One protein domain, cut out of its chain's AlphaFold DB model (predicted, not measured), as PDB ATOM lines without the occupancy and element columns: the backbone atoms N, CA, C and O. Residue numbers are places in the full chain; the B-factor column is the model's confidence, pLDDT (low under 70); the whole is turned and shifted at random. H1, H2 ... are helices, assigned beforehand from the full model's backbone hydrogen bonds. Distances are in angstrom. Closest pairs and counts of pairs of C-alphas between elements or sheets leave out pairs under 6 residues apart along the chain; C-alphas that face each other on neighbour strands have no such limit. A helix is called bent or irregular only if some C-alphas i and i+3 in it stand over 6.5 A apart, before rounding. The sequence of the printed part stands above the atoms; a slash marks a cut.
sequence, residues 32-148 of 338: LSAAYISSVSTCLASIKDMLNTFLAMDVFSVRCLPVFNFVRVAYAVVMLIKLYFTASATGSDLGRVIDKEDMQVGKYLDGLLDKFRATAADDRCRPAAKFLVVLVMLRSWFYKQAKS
ATOM      1  N   LEU A  32     -91.249  38.130 -78.901       58.56
ATOM      2  CA  LEU A  32     -92.187  38.348 -77.797       58.56
ATOM      3  C   LEU A  32     -92.241  39.844 -77.448       58.56
ATOM      4  O   LEU A  32     -91.278  40.410 -76.926       58.56
ATOM      5  N   SER A  33     -93.354  40.500 -77.786       70.06
ATOM      6  CA  SER A  33     -93.526  41.923 -77.505       70.06
ATOM      7  C   SER A  33     -93.347  42.150 -76.004       70.06
ATOM      8  O   SER A  33     -93.876  41.386 -75.193       70.06
ATOM      9  N   ALA A  34     -92.636  43.208 -75.610       74.62
ATOM     10  CA  ALA A  34     -92.465  43.555 -74.198       74.62
ATOM     11  C   ALA A  34     -93.819  43.673 -73.465       74.62
ATOM     12  O   ALA A  34     -93.926  43.327 -72.289       74.62
ATOM     13  N   ALA A  35     -94.873  44.080 -74.183       79.06
ATOM     14  CA  ALA A  35     -96.241  44.102 -73.676       79.06
ATOM     15  C   ALA A  35     -96.785  42.695 -73.369       79.06
ATOM     16  O   ALA A  35     -97.432  42.503 -72.341       79.06
ATOM     17  N   TYR A  36     -96.487  41.697 -74.211       82.25
ATOM     18  CA  TYR A  36     -96.876  40.306 -73.972       82.25
ATOM     19  C   TYR A  36     -96.179  39.753 -72.726       82.25
ATOM     20  O   TYR A  36     -96.852  39.256 -71.826       82.25
ATOM     21  N   ILE A  37     -94.859  39.931 -72.614       81.81
ATOM     22  CA  ILE A  37     -94.090  39.512 -71.431       81.81
ATOM     23  C   ILE A  37     -94.658  40.170 -70.168       81.81
ATOM     24  O   ILE A  37     -94.975  39.477 -69.209       81.81
ATOM     25  N   SER A  38     -94.876  41.490 -70.189       82.69
ATOM     26  CA  SER A  38     -95.450  42.227 -69.058       82.69
ATOM     27  C   SER A  38     -96.842  41.710 -68.670       82.69
ATOM     28  O   SER A  38     -97.120  41.519 -67.482       82.69
ATOM     29  N   SER A  39     -97.698  41.409 -69.650       85.44
ATOM     30  CA  SER A  39     -99.029  40.846 -69.397       85.44
ATOM     31  C   SER A  39     -98.968  39.443 -68.779       85.44
ATOM     32  O   SER A  39     -99.684  39.166 -67.817       85.44
ATOM     33  N   VAL A  40     -98.063  38.580 -69.252       85.12
ATOM     34  CA  VAL A  40     -97.887  37.217 -68.739       85.12
ATOM     35  C   VAL A  40     -97.268  37.228 -67.342       85.12
ATOM     36  O   VAL A  40     -97.741  36.511 -66.464       85.12
ATOM     37  N   SER A  41     -96.271  38.078 -67.092       85.06
ATOM     38  CA  SER A  41     -95.688  38.265 -65.759       85.06
ATOM     39  C   SER A  41     -96.720  38.794 -64.759       85.06
ATOM     40  O   SER A  41     -96.799  38.292 -63.639       85.06
ATOM     41  N   THR A  42     -97.565  39.748 -65.166       88.44
ATOM     42  CA  THR A  42     -98.666  40.263 -64.330       88.44
ATOM     43  C   THR A  42     -99.722  39.186 -64.068       88.44
ATOM     44  O   THR A  42    -100.210  39.051 -62.944       88.44
ATOM     45  N   CYS A  43    -100.043  38.372 -65.078       89.00
ATOM     46  CA  CYS A  43    -100.944  37.229 -64.942       89.00
ATOM     47  C   CYS A  43    -100.391  36.200 -63.945       89.00
ATOM     48  O   CYS A  43    -101.097  35.789 -63.026       89.00
ATOM     49  N   LEU A  44     -99.107  35.851 -64.052       88.19
ATOM     50  CA  LEU A  44     -98.435  34.956 -63.110       88.19
ATOM     51  C   LEU A  44     -98.453  35.509 -61.681       88.19
ATOM     52  O   LEU A  44     -98.776  34.773 -60.750       88.19
ATOM     53  N   ALA A  45     -98.141  36.795 -61.504       89.75
ATOM     54  CA  ALA A  45     -98.202  37.445 -60.198       89.75
ATOM     55  C   ALA A  45     -99.618  37.368 -59.604       89.75
ATOM     56  O   ALA A  45     -99.775  36.975 -58.451       89.75
ATOM     57  N   SER A  46    -100.643  37.634 -60.417       92.94
ATOM     58  CA  SER A  46    -102.051  37.561 -60.005       92.94
ATOM     59  C   SER A  46    -102.478  36.137 -59.628       92.94
ATOM     60  O   SER A  46    -103.194  35.940 -58.649       92.94
ATOM     61  N   ILE A  47    -102.013  35.121 -60.365       92.19
ATOM     62  CA  ILE A  47    -102.262  33.708 -60.039       92.19
ATOM     63  C   ILE A  47    -101.629  33.352 -58.691       92.19
ATOM     64  O   ILE A  47    -102.301  32.772 -57.837       92.19
ATOM     65  N   LYS A  48    -100.354  33.710 -58.483       90.88
ATOM     66  CA  LYS A  48     -99.650  33.463 -57.216       90.88
ATOM     67  C   LYS A  48    -100.349  34.171 -56.054       90.88
ATOM     68  O   LYS A  48    -100.536  33.560 -55.009       90.88
ATOM     69  N   ASP A  49    -100.774  35.417 -56.243       92.88
ATOM     70  CA  ASP A  49    -101.473  36.197 -55.218       92.88
ATOM     71  C   ASP A  49    -102.834  35.589 -54.847       92.88
ATOM     72  O   ASP A  49    -103.152  35.435 -53.668       92.88
ATOM     73  N   MET A  50    -103.603  35.122 -55.836       93.62
ATOM     74  CA  MET A  50    -104.866  34.424 -55.586       93.62
ATOM     75  C   MET A  50    -104.657  33.116 -54.806       93.62
ATOM     76  O   MET A  50    -105.405  32.829 -53.868       93.62
ATOM     77  N   LEU A  51    -103.631  32.331 -55.156       93.56
ATOM     78  CA  LEU A  51    -103.281  31.111 -54.424       93.56
ATOM     79  C   LEU A  51    -102.790  31.423 -53.002       93.56
ATOM     80  O   LEU A  51    -103.218  30.763 -52.057       93.56
ATOM     81  N   ASN A  52    -101.953  32.448 -52.824       93.62
ATOM     82  CA  ASN A  52    -101.468  32.881 -51.511       93.62
ATOM     83  C   ASN A  52    -102.594  33.398 -50.622       93.62
ATOM     84  O   ASN A  52    -102.671  33.011 -49.460       93.62
ATOM     85  N   THR A  53    -103.496  34.211 -51.171       94.25
ATOM     86  CA  THR A  53    -104.689  34.685 -50.465       94.25
ATOM     87  C   THR A  53    -105.506  33.498 -49.976       94.25
ATOM     88  O   THR A  53    -105.865  33.438 -48.803       94.25
ATOM     89  N   PHE A  54    -105.727  32.501 -50.837       93.44
ATOM     90  CA  PHE A  54    -106.453  31.301 -50.443       93.44
ATOM     91  C   PHE A  54    -105.736  30.513 -49.331       93.44
ATOM     92  O   PHE A  54    -106.363  30.064 -48.371       93.44
ATOM     93  N   LEU A  55    -104.413  30.364 -49.430       93.06
ATOM     94  CA  LEU A  55    -103.598  29.665 -48.433       93.06
ATOM     95  C   LEU A  55    -103.498  30.417 -47.097       93.06
ATOM     96  O   LEU A  55    -103.373  29.774 -46.052       93.06
ATOM     97  N   ALA A  56    -103.579  31.747 -47.110       94.88
ATOM     98  CA  ALA A  56    -103.532  32.591 -45.921       94.88
ATOM     99  C   ALA A  56    -104.834  32.558 -45.108       94.88
ATOM    100  O   ALA A  56    -104.802  32.809 -43.904       94.88
ATOM    101  N   MET A  57    -105.969  32.215 -45.727       92.38
ATOM    102  CA  MET A  57    -107.239  32.086 -45.010       92.38
ATOM    103  C   MET A  57    -107.199  30.951 -43.986       92.38
ATOM    104  O   MET A  57    -106.575  29.899 -44.185       92.38
ATOM    105  N   ASP A  58    -107.920  31.143 -42.889       93.19
ATOM    106  CA  ASP A  58    -108.147  30.098 -41.909       93.19
ATOM    107  C   ASP A  58    -109.075  29.006 -42.465       93.19
ATOM    108  O   ASP A  58    -109.859  29.203 -43.398       93.19
ATOM    109  N   VAL A  59    -108.978  27.817 -41.876       92.19
ATOM    110  CA  VAL A  59    -109.728  26.642 -42.331       92.19
ATOM    111  C   VAL A  59    -111.238  26.861 -42.218       92.19
ATOM    112  O   VAL A  59    -111.983  26.377 -43.062       92.19
ATOM    113  N   PHE A  60    -111.709  27.590 -41.205       91.25
ATOM    114  CA  PHE A  60    -113.136  27.832 -41.017       91.25
ATOM    115  C   PHE A  60    -113.693  28.743 -42.119       91.25
ATOM    116  O   PHE A  60    -114.675  28.373 -42.760       91.25
ATOM    117  N   SER A  61    -113.015  29.849 -42.428       91.56
ATOM    118  CA  SER A  61    -113.378  30.738 -43.537       91.56
ATOM    119  C   SER A  61    -113.398  30.009 -44.877       91.56
ATOM    120  O   SER A  61    -114.332  30.185 -45.658       91.56
ATOM    121  N   VAL A  62    -112.424  29.126 -45.128       91.81
ATOM    122  CA  VAL A  62    -112.380  28.322 -46.361       91.81
ATOM    123  C   VAL A  62    -113.607  27.405 -46.469       91.81
ATOM    124  O   VAL A  62    -114.160  27.257 -47.556       91.81
ATOM    125  N   ARG A  63    -114.091  26.828 -45.359       91.44
ATOM    126  CA  ARG A  63    -115.306  25.984 -45.349       91.44
ATOM    127  C   ARG A  63    -116.580  26.764 -45.672       91.44
ATOM    128  O   ARG A  63    -117.525  26.172 -46.187       91.44
ATOM    129  N   CYS A  64    -116.606  28.062 -45.384       91.56
ATOM    130  CA  CYS A  64    -117.730  28.947 -45.686       91.56
ATOM    131  C   CYS A  64    -117.727  29.463 -47.133       91.56
ATOM    132  O   CYS A  64    -118.668  30.151 -47.535       91.56
ATOM    133  N   LEU A  65    -116.697  29.156 -47.930       89.62
ATOM    134  CA  LEU A  65    -116.620  29.635 -49.303       89.62
ATOM    135  C   LEU A  65    -117.610  28.916 -50.234       89.62
ATOM    136  O   LEU A  65    -117.759  27.693 -50.177       89.62
ATOM    137  N   PRO A  66    -118.216  29.650 -51.184       90.44
ATOM    138  CA  PRO A  66    -118.965  29.051 -52.283       90.44
ATOM    139  C   PRO A  66    -118.119  28.071 -53.103       90.44
ATOM    140  O   PRO A  66    -116.944  28.340 -53.374       90.44
ATOM    141  N   VAL A  67    -118.749  26.997 -53.598       88.94
ATOM    142  CA  VAL A  67    -118.095  25.915 -54.366       88.94
ATOM    143  C   VAL A  67    -117.264  26.441 -55.546       88.94
ATOM    144  O   VAL A  67    -116.166  25.962 -55.822       88.94
ATOM    145  N   PHE A  68    -117.757  27.483 -56.213       88.00
ATOM    146  CA  PHE A  68    -117.094  28.107 -57.355       88.00
ATOM    147  C   PHE A  68    -115.697  28.678 -57.037       88.00
ATOM    148  O   PHE A  68    -114.840  28.725 -57.919       88.00
ATOM    149  N   ASN A  69    -115.412  29.050 -55.783       89.44
ATOM    150  CA  ASN A  69    -114.070  29.497 -55.402       89.44
ATOM    151  C   ASN A  69    -113.051  28.353 -55.444       89.44
ATOM    152  O   ASN A  69    -111.926  28.565 -55.889       89.44
ATOM    153  N   PHE A  70    -113.445  27.127 -55.084       88.25
ATOM    154  CA  PHE A  70    -112.566  25.959 -55.209       88.25
ATOM    155  C   PHE A  70    -112.257  25.643 -56.679       88.25
ATOM    156  O   PHE A  70    -111.120  25.311 -57.006       88.25
ATOM    157  N   VAL A  71    -113.232  25.838 -57.577       89.75
ATOM    158  CA  VAL A  71    -113.021  25.723 -59.032       89.75
ATOM    159  C   VAL A  71    -112.004  26.756 -59.519       89.75
ATOM    160  O   VAL A  71    -111.073  26.401 -60.238       89.75
ATOM    161  N   ARG A  72    -112.139  28.024 -59.107       91.06
ATOM    162  CA  ARG A  72    -111.193  29.094 -59.475       91.06
ATOM    163  C   ARG A  72    -109.773  28.787 -59.018       91.06
ATOM    164  O   ARG A  72    -108.835  28.967 -59.787       91.06
ATOM    165  N   VAL A  73    -109.628  28.283 -57.798       92.38
ATOM    166  CA  VAL A  73    -108.338  27.864 -57.245       92.38
ATOM    167  C   VAL A  73    -107.751  26.703 -58.051       92.38
ATOM    168  O   VAL A  73    -106.595  26.776 -58.459       92.38
ATOM    169  N   ALA A  74    -108.539  25.668 -58.354       90.25
ATOM    170  CA  ALA A  74    -108.083  24.552 -59.180       90.25
ATOM    171  C   ALA A  74    -107.644  25.023 -60.578       90.25
ATOM    172  O   ALA A  74    -106.562  24.663 -61.037       90.25
ATOM    173  N   TYR A  75    -108.425  25.891 -61.223       90.62
ATOM    174  CA  TYR A  75    -108.078  26.470 -62.523       90.62
ATOM    175  C   TYR A  75    -106.777  27.283 -62.473       90.62
ATOM    176  O   TYR A  75    -105.951  27.185 -63.379       90.62
ATOM    177  N   ALA A  76    -106.553  28.035 -61.394       91.56
ATOM    178  CA  ALA A  76    -105.318  28.783 -61.176       91.56
ATOM    179  C   ALA A  76    -104.091  27.870 -61.123       91.56
ATOM    180  O   ALA A  76    -103.064  28.181 -61.723       91.56
ATOM    181  N   VAL A  77    -104.217  26.716 -60.460       91.19
ATOM    182  CA  VAL A  77    -103.171  25.689 -60.431       91.19
ATOM    183  C   VAL A  77    -102.913  25.147 -61.837       91.19
ATOM    184  O   VAL A  77    -101.757  25.026 -62.235       91.19
ATOM    185  N   VAL A  78    -103.958  24.882 -62.629       88.62
ATOM    186  CA  VAL A  78    -103.777  24.445 -64.025       88.62
ATOM    187  C   VAL A  78    -103.049  25.500 -64.855       88.62
ATOM    188  O   VAL A  78    -102.108  25.168 -65.573       88.62
ATOM    189  N   MET A  79    -103.439  26.772 -64.745       88.62
ATOM    190  CA  MET A  79    -102.768  27.868 -65.448       88.62
ATOM    191  C   MET A  79    -101.305  28.002 -65.024       88.62
ATOM    192  O   MET A  79    -100.436  28.152 -65.882       88.62
ATOM    193  N   LEU A  80    -101.016  27.873 -63.726       87.88
ATOM    194  CA  LEU A  80     -99.654  27.892 -63.198       87.88
ATOM    195  C   LEU A  80     -98.804  26.755 -63.786       87.88
ATOM    196  O   LEU A  80     -97.671  26.984 -64.205       87.88
ATOM    197  N   ILE A  81     -99.366  25.548 -63.874       86.25
ATOM    198  CA  ILE A  81     -98.710  24.378 -64.465       86.25
ATOM    199  C   ILE A  81     -98.455  24.582 -65.968       86.25
ATOM    200  O   ILE A  81     -97.340  24.353 -66.439       86.25
ATOM    201  N   LYS A  82     -99.453  25.041 -66.733       83.06
ATOM    202  CA  LYS A  82     -99.290  25.294 -68.177       83.06
ATOM    203  C   LYS A  82     -98.234  26.355 -68.441       83.06
ATOM    204  O   LYS A  82     -97.404  26.193 -69.335       83.06
ATOM    205  N   LEU A  83     -98.243  27.423 -67.651       82.25
ATOM    206  CA  LEU A  83     -97.266  28.489 -67.782       82.25
ATOM    207  C   LEU A  83     -95.851  27.997 -67.437       82.25
ATOM    208  O   LEU A  83     -94.905  28.373 -68.120       82.25
ATOM    209  N   TYR A  84     -95.714  27.091 -66.463       82.81
ATOM    210  CA  TYR A  84     -94.435  26.473 -66.111       82.81
ATOM    211  C   TYR A  84     -93.857  25.643 -67.258       82.81
ATOM    212  O   TYR A  84     -92.679  25.790 -67.578       82.81
ATOM    213  N   PHE A  85     -94.671  24.813 -67.915       78.75
ATOM    214  CA  PHE A  85     -94.210  24.034 -69.069       78.75
ATOM    215  C   PHE A  85     -93.933  24.924 -70.289       78.75
ATOM    216  O   PHE A  85     -92.927  24.742 -70.968       78.75
ATOM    217  N   THR A  86     -94.741  25.966 -70.506       75.75
ATOM    218  CA  THR A  86     -94.501  26.962 -71.571       75.75
ATOM    219  C   THR A  86     -93.189  27.729 -71.363       75.75
ATOM    220  O   THR A  86     -92.475  28.018 -72.323       75.75
ATOM    221  N   ALA A  87     -92.849  28.052 -70.113       74.19
ATOM    222  CA  ALA A  87     -91.571  28.667 -69.761       74.19
ATOM    223  C   ALA A  87     -90.406  27.658 -69.793       74.19
ATOM    224  O   ALA A  87     -89.280  28.037 -70.087       74.19
ATOM    225  N   SER A  88     -90.663  26.373 -69.527       69.56
ATOM    226  CA  SER A  88     -89.635  25.321 -69.510       69.56
ATOM    227  C   SER A  88     -89.258  24.791 -70.898       69.56
ATOM    228  O   SER A  88     -88.226  24.132 -71.021       69.56
ATOM    229  N   ALA A  89     -90.067  25.058 -71.927       68.00
ATOM    230  CA  ALA A  89     -89.806  24.614 -73.292       68.00
ATOM    231  C   ALA A  89     -88.501  25.215 -73.853       68.00
ATOM    232  O   ALA A  89     -88.240  26.418 -73.751       68.00
ATOM    233  N   THR A  90     -87.677  24.369 -74.474       51.62
ATOM    234  CA  THR A  90     -86.392  24.756 -75.066       51.62
ATOM    235  C   THR A  90     -86.593  25.772 -76.196       51.62
ATOM    236  O   THR A  90     -87.353  25.545 -77.131       51.62
ATOM    237  N   GLY A  91     -85.917  26.923 -76.106       56.22
ATOM    238  CA  GLY A  91     -86.060  28.025 -77.072       56.22
ATOM    239  C   GLY A  91     -87.208  29.001 -76.784       56.22
ATOM    240  O   GLY A  91     -87.436  29.907 -77.578       56.22
ATOM    241  N   SER A  92     -87.913  28.855 -75.657       58.81
ATOM    242  CA  SER A  92     -88.954  29.799 -75.242       58.81
ATOM    243  C   SER A  92     -88.341  31.118 -74.755       58.81
ATOM    244  O   SER A  92     -87.655  31.154 -73.731       58.81
ATOM    245  N   ASP A  93     -88.637  32.226 -75.442       57.66
ATOM    246  CA  ASP A  93     -88.290  33.590 -74.999       57.66
ATOM    247  C   ASP A  93     -88.840  33.897 -73.592       57.66
ATOM    248  O   ASP A  93     -88.289  34.722 -72.863       57.66
ATOM    249  N   LEU A  94     -89.911  33.207 -73.184       57.59
ATOM    250  CA  LEU A  94     -90.545  33.360 -71.879       57.59
ATOM    251  C   LEU A  94     -89.736  32.701 -70.749       57.59
ATOM    252  O   LEU A  94     -89.657  33.255 -69.654       57.59
ATOM    253  N   GLY A  95     -89.079  31.569 -71.026       57.31
ATOM    254  CA  GLY A  95     -88.167  30.894 -70.091       57.31
ATOM    255  C   GLY A  95     -86.868  31.656 -69.831       57.31
ATOM    256  O   GLY A  95     -86.176  31.392 -68.856       57.31
ATOM    257  N   ARG A  96     -86.545  32.634 -70.688       60.22
ATOM    258  CA  ARG A  96     -85.399  33.537 -70.518       60.22
ATOM    259  C   ARG A  96     -85.680  34.687 -69.545       60.22
ATOM    260  O   ARG A  96     -84.738  35.310 -69.065       60.22
ATOM    261  N   VAL A  97     -86.955  34.998 -69.300       57.03
ATOM    262  CA  VAL A  97     -87.393  36.134 -68.468       57.03
ATOM    263  C   VAL A  97     -88.030  35.674 -67.153       57.03
ATOM    264  O   VAL A  97     -87.996  36.411 -66.173       57.03
ATOM    265  N   ILE A  98     -88.609  34.473 -67.119       60.53
ATOM    266  CA  ILE A  98     -89.252  33.905 -65.931       60.53
ATOM    267  C   ILE A  98     -88.449  32.689 -65.476       60.53
ATOM    268  O   ILE A  98     -88.452  31.656 -66.145       60.53
ATOM    269  N   ASP A  99     -87.800  32.801 -64.315       58.44
ATOM    270  CA  ASP A  99     -87.061  31.691 -63.723       58.44
ATOM    271  C   ASP A  99     -88.011  30.544 -63.351       58.44
ATOM    272  O   ASP A  99     -88.952  30.685 -62.563       58.44
ATOM    273  N   LYS A 100     -87.732  29.364 -63.913       61.03
ATOM    274  CA  LYS A 100     -88.470  28.110 -63.688       61.03
ATOM    275  C   LYS A 100     -88.577  27.749 -62.203       61.03
ATOM    276  O   LYS A 100     -89.581  27.201 -61.745       61.03
ATOM    277  N   GLU A 101     -87.533  28.077 -61.456       56.09
ATOM    278  CA  GLU A 101     -87.393  27.834 -60.023       56.09
ATOM    279  C   GLU A 101     -88.312  28.747 -59.197       56.09
ATOM    280  O   GLU A 101     -88.830  28.333 -58.157       56.09
ATOM    281  N   ASP A 102     -88.605  29.953 -59.697       55.53
ATOM    282  CA  ASP A 102     -89.430  30.952 -59.015       55.53
ATOM    283  C   ASP A 102     -90.936  30.640 -59.094       55.53
ATOM    284  O   ASP A 102     -91.728  31.057 -58.238       55.53
ATOM    285  N   MET A 103     -91.368  29.852 -60.083       64.62
ATOM    286  CA  MET A 103     -92.779  29.464 -60.209       64.62
ATOM    287  C   MET A 103     -93.254  28.545 -59.078       64.62
ATOM    288  O   MET A 103     -94.455  28.509 -58.821       64.62
ATOM    289  N   GLN A 104     -92.337  27.858 -58.373       74.12
ATOM    290  CA  GLN A 104     -92.591  27.104 -57.131       74.12
ATOM    291  C   GLN A 104     -93.869  26.241 -57.165       74.12
ATOM    292  O   GLN A 104     -94.549  26.073 -56.153       74.12
ATOM    293  N   VAL A 105     -94.192  25.670 -58.331       80.44
ATOM    294  CA  VAL A 105     -95.466  24.977 -58.594       80.44
ATOM    295  C   VAL A 105     -95.709  23.855 -57.585       80.44
ATOM    296  O   VAL A 105     -96.812  23.717 -57.063       80.44
ATOM    297  N   GLY A 106     -94.650  23.112 -57.243       81.38
ATOM    298  CA  GLY A 106     -94.694  22.064 -56.223       81.38
ATOM    299  C   GLY A 106     -95.092  22.582 -54.839       81.38
ATOM    300  O   GLY A 106     -95.966  21.997 -54.213       81.38
ATOM    301  N   LYS A 107     -94.542  23.720 -54.387       87.25
ATOM    302  CA  LYS A 107     -94.881  24.285 -53.068       87.25
ATOM    303  C   LYS A 107     -96.334  24.740 -52.991       87.25
ATOM    304  O   LYS A 107     -96.983  24.508 -51.975       87.25
ATOM    305  N   TYR A 108     -96.846  25.371 -54.049       88.38
ATOM    306  CA  TYR A 108     -98.254  25.765 -54.104       88.38
ATOM    307  C   TYR A 108     -99.170  24.542 -54.110       88.38
ATOM    308  O   TYR A 108    -100.136  24.521 -53.358       88.38
ATOM    309  N   LEU A 109     -98.851  23.511 -54.901       87.69
ATOM    310  CA  LEU A 109     -99.596  22.248 -54.906       87.69
ATOM    311  C   LEU A 109     -99.607  21.586 -53.523       87.69
ATOM    312  O   LEU A 109    -100.674  21.212 -53.045       87.69
ATOM    313  N   ASP A 110     -98.450  21.476 -52.873       89.62
ATOM    314  CA  ASP A 110     -98.319  20.844 -51.558       89.62
ATOM    315  C   ASP A 110     -99.080  21.628 -50.476       89.62
ATOM    316  O   ASP A 110     -99.907  21.059 -49.765       89.62
ATOM    317  N   GLY A 111     -98.896  22.951 -50.407       91.00
ATOM    318  CA  GLY A 111     -99.611  23.791 -49.441       91.00
ATOM    319  C   GLY A 111    -101.127  23.774 -49.648       91.00
ATOM    320  O   GLY A 111    -101.898  23.809 -48.686       91.00
ATOM    321  N   LEU A 112    -101.574  23.681 -50.902       92.00
ATOM    322  CA  LEU A 112    -102.991  23.601 -51.230       92.00
ATOM    323  C   LEU A 112    -103.575  22.238 -50.851       92.00
ATOM    324  O   LEU A 112    -104.666  22.187 -50.290       92.00
ATOM    325  N   LEU A 113    -102.842  21.145 -51.067       90.50
ATOM    326  CA  LEU A 113    -103.240  19.821 -50.587       90.50
ATOM    327  C   LEU A 113    -103.403  19.792 -49.069       90.50
ATOM    328  O   LEU A 113    -104.432  19.328 -48.580       90.50
ATOM    329  N   ASP A 114    -102.446  20.348 -48.328       92.62
ATOM    330  CA  ASP A 114    -102.527  20.417 -46.869       92.62
ATOM    331  C   ASP A 114    -103.725  21.258 -46.409       92.62
ATOM    332  O   ASP A 114    -104.488  20.843 -45.529       92.62
ATOM    333  N   LYS A 115    -103.966  22.408 -47.055       92.44
ATOM    334  CA  LYS A 115    -105.121  23.266 -46.757       92.44
ATOM    335  C   LYS A 115    -106.444  22.552 -47.027       92.44
ATOM    336  O   LYS A 115    -107.337  22.585 -46.177       92.44
ATOM    337  N   PHE A 116    -106.590  21.901 -48.180       90.06
ATOM    338  CA  PHE A 116    -107.810  21.173 -48.532       90.06
ATOM    339  C   PHE A 116    -108.017  19.952 -47.634       90.06
ATOM    340  O   PHE A 116    -109.150  19.689 -47.240       90.06
ATOM    341  N   ARG A 117    -106.943  19.267 -47.222       90.50
ATOM    342  CA  ARG A 117    -107.002  18.164 -46.254       90.50
ATOM    343  C   ARG A 117    -107.501  18.640 -44.892       90.50
ATOM    344  O   ARG A 117    -108.432  18.052 -44.353       90.50
ATOM    345  N   ALA A 118    -106.953  19.735 -44.368       90.94
ATOM    346  CA  ALA A 118    -107.430  20.334 -43.120       90.94
ATOM    347  C   ALA A 118    -108.890  20.821 -43.230       90.94
ATOM    348  O   ALA A 118    -109.690  20.681 -42.303       90.94
ATOM    349  N   THR A 119    -109.269  21.354 -44.392       90.00
ATOM    350  CA  THR A 119    -110.636  21.822 -44.672       90.00
ATOM    351  C   THR A 119    -111.634  20.667 -44.731       90.00
ATOM    352  O   THR A 119    -112.723  20.790 -44.168       90.00
ATOM    353  N   ALA A 120    -111.252  19.547 -45.345       88.12
ATOM    354  CA  ALA A 120    -112.059  18.340 -45.498       88.12
ATOM    355  C   ALA A 120    -112.072  17.424 -44.260       88.12
ATOM    356  O   ALA A 120    -112.901  16.517 -44.201       88.12
ATOM    357  N   ALA A 121    -111.175  17.644 -43.292       88.00
ATOM    358  CA  ALA A 121    -111.096  16.846 -42.071       88.00
ATOM    359  C   ALA A 121    -112.461  16.734 -41.366       88.00
ATOM    360  O   ALA A 121    -113.253  17.683 -41.365       88.00
ATOM    361  N   ASP A 122    -112.721  15.562 -40.785       83.50
ATOM    362  CA  ASP A 122    -113.970  15.205 -40.096       83.50
ATOM    363  C   ASP A 122    -115.243  15.321 -40.967       83.50
ATOM    364  O   ASP A 122    -116.326  15.595 -40.452       83.50
ATOM    365  N   ASP A 123    -115.117  15.181 -42.295       77.25
ATOM    366  CA  ASP A 123    -116.193  15.376 -43.292       77.25
ATOM    367  C   ASP A 123    -116.900  16.747 -43.176       77.25
ATOM    368  O   ASP A 123    -118.050  16.941 -43.570       77.25
ATOM    369  N   ARG A 124    -116.190  17.753 -42.644       83.12
ATOM    370  CA  ARG A 124    -116.729  19.101 -42.381       83.12
ATOM    371  C   ARG A 124    -116.940  19.930 -43.647       83.12
ATOM    372  O   ARG A 124    -117.575  20.979 -43.580       83.12
ATOM    373  N   CYS A 125    -116.378  19.509 -44.781       84.88
ATOM    374  CA  CYS A 125    -116.499  20.211 -46.055       84.88
ATOM    375  C   CYS A 125    -116.407  19.243 -47.239       84.88
ATOM    376  O   CYS A 125    -115.330  18.976 -47.777       84.88
ATOM    377  N   ARG A 126    -117.571  18.754 -47.682       86.12
ATOM    378  CA  ARG A 126    -117.686  17.855 -48.839       86.12
ATOM    379  C   ARG A 126    -117.082  18.428 -50.130       86.12
ATOM    380  O   ARG A 126    -116.373  17.685 -50.807       86.12
ATOM    381  N   PRO A 127    -117.281  19.717 -50.484       84.56
ATOM    382  CA  PRO A 127    -116.629  20.294 -51.659       84.56
ATOM    383  C   PRO A 127    -115.102  20.240 -51.562       84.56
ATOM    384  O   PRO A 127    -114.451  19.790 -52.500       84.56
ATOM    385  N   ALA A 128    -114.520  20.606 -50.416       86.00
ATOM    386  CA  ALA A 128    -113.073  20.533 -50.234       86.00
ATOM    387  C   ALA A 128    -112.553  19.095 -50.369       86.00
ATOM    388  O   ALA A 128    -111.547  18.882 -51.036       86.00
ATOM    389  N   ALA A 129    -113.262  18.096 -49.832       86.00
ATOM    390  CA  ALA A 129    -112.884  16.692 -50.004       86.00
ATOM    391  C   ALA A 129    -112.848  16.278 -51.487       86.00
ATOM    392  O   ALA A 129    -111.930  15.589 -51.924       86.00
ATOM    393  N   LYS A 130    -113.814  16.746 -52.287       84.50
ATOM    394  CA  LYS A 130    -113.875  16.458 -53.729       84.50
ATOM    395  C   LYS A 130    -112.726  17.099 -54.496       84.50
ATOM    396  O   LYS A 130    -112.048  16.429 -55.269       84.50
ATOM    397  N   PHE A 131    -112.478  18.379 -54.254       87.12
ATOM    398  CA  PHE A 131    -111.399  19.104 -54.922       87.12
ATOM    399  C   PHE A 131    -110.006  18.680 -54.438       87.12
ATOM    400  O   PHE A 131    -109.057  18.772 -55.210       87.12
ATOM    401  N   LEU A 132    -109.872  18.147 -53.217       86.94
ATOM    402  CA  LEU A 132    -108.619  17.563 -52.731       86.94
ATOM    403  C   LEU A 132    -108.138  16.444 -53.661       86.94
ATOM    404  O   LEU A 132    -106.974  16.437 -54.051       86.94
ATOM    405  N   VAL A 133    -109.038  15.547 -54.071       82.62
ATOM    406  CA  VAL A 133    -108.714  14.466 -55.015       82.62
ATOM    407  C   VAL A 133    -108.215  15.044 -56.341       82.62
ATOM    408  O   VAL A 133    -107.157  14.647 -56.823       82.62
ATOM    409  N   VAL A 134    -108.911  16.047 -56.886       87.06
ATOM    410  CA  VAL A 134    -108.507  16.726 -58.131       87.06
ATOM    411  C   VAL A 134    -107.093  17.305 -58.014       87.06
ATOM    412  O   VAL A 134    -106.265  17.112 -58.904       87.06
ATOM    413  N   LEU A 135    -106.774  17.966 -56.900       86.25
ATOM    414  CA  LEU A 135    -105.441  18.524 -56.662       86.25
ATOM    415  C   LEU A 135    -104.355  17.440 -56.563       86.25
ATOM    416  O   LEU A 135    -103.254  17.631 -57.085       86.25
ATOM    417  N   VAL A 136    -104.656  16.283 -55.962       84.69
ATOM    418  CA  VAL A 136    -103.727  15.135 -55.907       84.69
ATOM    419  C   VAL A 136    -103.433  14.607 -57.313       84.69
ATOM    420  O   VAL A 136    -102.286  14.271 -57.635       84.69
ATOM    421  N   MET A 137    -104.447  14.571 -58.177       83.44
ATOM    422  CA  MET A 137    -104.284  14.148 -59.567       83.44
ATOM    423  C   MET A 137    -103.415  15.129 -60.357       83.44
ATOM    424  O   MET A 137    -102.468  14.698 -61.019       83.44
ATOM    425  N   LEU A 138    -103.665  16.436 -60.232       85.12
ATOM    426  CA  LEU A 138    -102.844  17.480 -60.859       85.12
ATOM    427  C   LEU A 138    -101.379  17.392 -60.417       85.12
ATOM    428  O   LEU A 138    -100.479  17.479 -61.252       85.12
ATOM    429  N   ARG A 139    -101.130  17.157 -59.122       83.12
ATOM    430  CA  ARG A 139     -99.778  16.945 -58.587       83.12
ATOM    431  C   ARG A 139     -99.099  15.742 -59.237       83.12
ATOM    432  O   ARG A 139     -97.970  15.849 -59.713       83.12
ATOM    433  N   SER A 140     -99.790  14.608 -59.289       81.19
ATOM    434  CA  SER A 140     -99.258  13.374 -59.879       81.19
ATOM    435  C   SER A 140     -98.936  13.551 -61.363       81.19
ATOM    436  O   SER A 140     -97.873  13.136 -61.829       81.19
ATOM    437  N   TRP A 141     -99.826  14.224 -62.094       81.94
ATOM    438  CA  TRP A 141     -99.629  14.551 -63.500       81.94
ATOM    439  C   TRP A 141     -98.418  15.468 -63.710       81.94
ATOM    440  O   TRP A 141     -97.547  15.145 -64.517       81.94
ATOM    441  N   PHE A 142     -98.303  16.544 -62.921       81.00
ATOM    442  CA  PHE A 142     -97.178  17.478 -62.973       81.00
ATOM    443  C   PHE A 142     -95.834  16.765 -62.779       81.00
ATOM    444  O   PHE A 142     -94.931  16.912 -63.603       81.00
ATOM    445  N   TYR A 143     -95.707  15.928 -61.743       80.12
ATOM    446  CA  TYR A 143     -94.470  15.177 -61.499       80.12
ATOM    447  C   TYR A 143     -94.173  14.146 -62.584       80.12
ATOM    448  O   TYR A 143     -93.005  13.933 -62.919       80.12
ATOM    449  N   LYS A 144     -95.199  13.486 -63.133       77.06
ATOM    450  CA  LYS A 144     -95.021  12.533 -64.231       77.06
ATOM    451  C   LYS A 144     -94.474  13.240 -65.470       77.06
ATOM    452  O   LYS A 144     -93.534  12.744 -66.080       77.06
ATOM    453  N   GLN A 145     -95.018  14.406 -65.806       75.56
ATOM    454  CA  GLN A 145     -94.617  15.143 -66.997       75.56
ATOM    455  C   GLN A 145     -93.251  15.822 -66.834       75.56
ATOM    456  O   GLN A 145     -92.407  15.691 -67.716       75.56
ATOM    457  N   ALA A 146     -92.963  16.400 -65.663       71.94
ATOM    458  CA  ALA A 146     -91.643  16.948 -65.349       71.94
ATOM    459  C   ALA A 146     -90.521  15.889 -65.418       71.94
ATOM    460  O   ALA A 146     -89.398  16.193 -65.814       71.94
ATOM    461  N   LYS A 147     -90.814  14.625 -65.066       71.06
ATOM    462  CA  LYS A 147     -89.870  13.501 -65.219       71.06
ATOM    463  C   LYS A 147     -89.669  13.075 -66.677       71.06
ATOM    464  O   LYS A 147     -88.582  12.611 -67.013       71.06
ATOM    465  N   SER A 148     -90.689  13.200 -67.527       67.62
ATOM    466  CA  SER A 148     -90.583  12.883 -68.957       67.62
ATOM    467  C   SER A 148     -89.706  13.890 -69.704       67.62
ATOM    468  O   SER A 148     -88.849  13.473 -70.476       67.62
TER     469      SER A 148
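This is residues 32 to 148 of the 338 residues of an uncharacterized protein of Gibberella zeae (UniProt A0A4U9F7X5). Picture an elongated up-and-down bundle of four long helices, H1, H3, H4 and H5, each running against the one before it in the chain. H3 and H4 lie between H1 and H5, H1 crosses H3 steeply, short H2 sits at one end, and the long loop of residues 89 to 104 lies at the other end. The printed part has 117 residues with five named helices, in the order H1, H2, H3, H4, H5, and no named strand: the class is all helix. It is compact, with a radius of gyration of the C-alphas of 15.3 A and spans of 48 by 31 by 19 A.

Start with H1, residues 34 to 56, and look at its residues 44 to 54, which alone touch H3, residues 67 to 88. Their closest C-alphas, those of Ile 47 and Ala 76, are 5.9 A apart, and the two helices run opposite ways at a steep tilt of 44 degrees. Residues 51 to 55 of H1 touch H4, residues 105 to 123, the same way at a shallow tilt of 30 degrees; the closest C-alphas, of Leu 55 and Leu 112, are 6.7 A apart. Next find H2, residues 59 to 63, which touches residues 115 to 119 of H4, closest at the C-alphas of Val 59 and Thr 119, 5.4 A apart. H3 and H4 form a helical hairpin at a shallow tilt of 21 degrees, with the C-alphas of Ile 81 and Val 105 closest at 6.7 A. H4 and H5, residues 126 to 148, form another at 27 degrees, with the C-alphas of Ala 120 and Ala 129 closest at 4.9 A. H3 and H5 touch and run the same way at a shallow tilt of 7 degrees, closest at the C-alphas of Val 67 and Pro 127, 6.4 A apart. H1 and H5 are apart. Every O i to N i+4 pair is within hydrogen-bond range in H1, H2 and H3; in H4 it is 13 of 15 and in H5 17 of 19.

Find C-alpha 34 at (-92.465, 43.555, -74.198); from there H1 runs 32.3 A to C-alpha 56. H2 follows, then H3, 32.2 A long. H4, 27.5 A, has a kink of 25 degrees near residue 117 and is irregular: C-alphas 119 and 122 are 8.7 A apart. H5 runs 34.1 A to C-alpha 148 at (-90.583, 12.883, -68.957).

The two C-alphas farthest apart, those of Ser 33 and Asp 122, are 50.3 A apart. The printed part has no cut. The link from H3 to H4 is long; the other three are tight. In the B-factor column, pLDDT is under 70 at residues 32, 88 to 103 and 148.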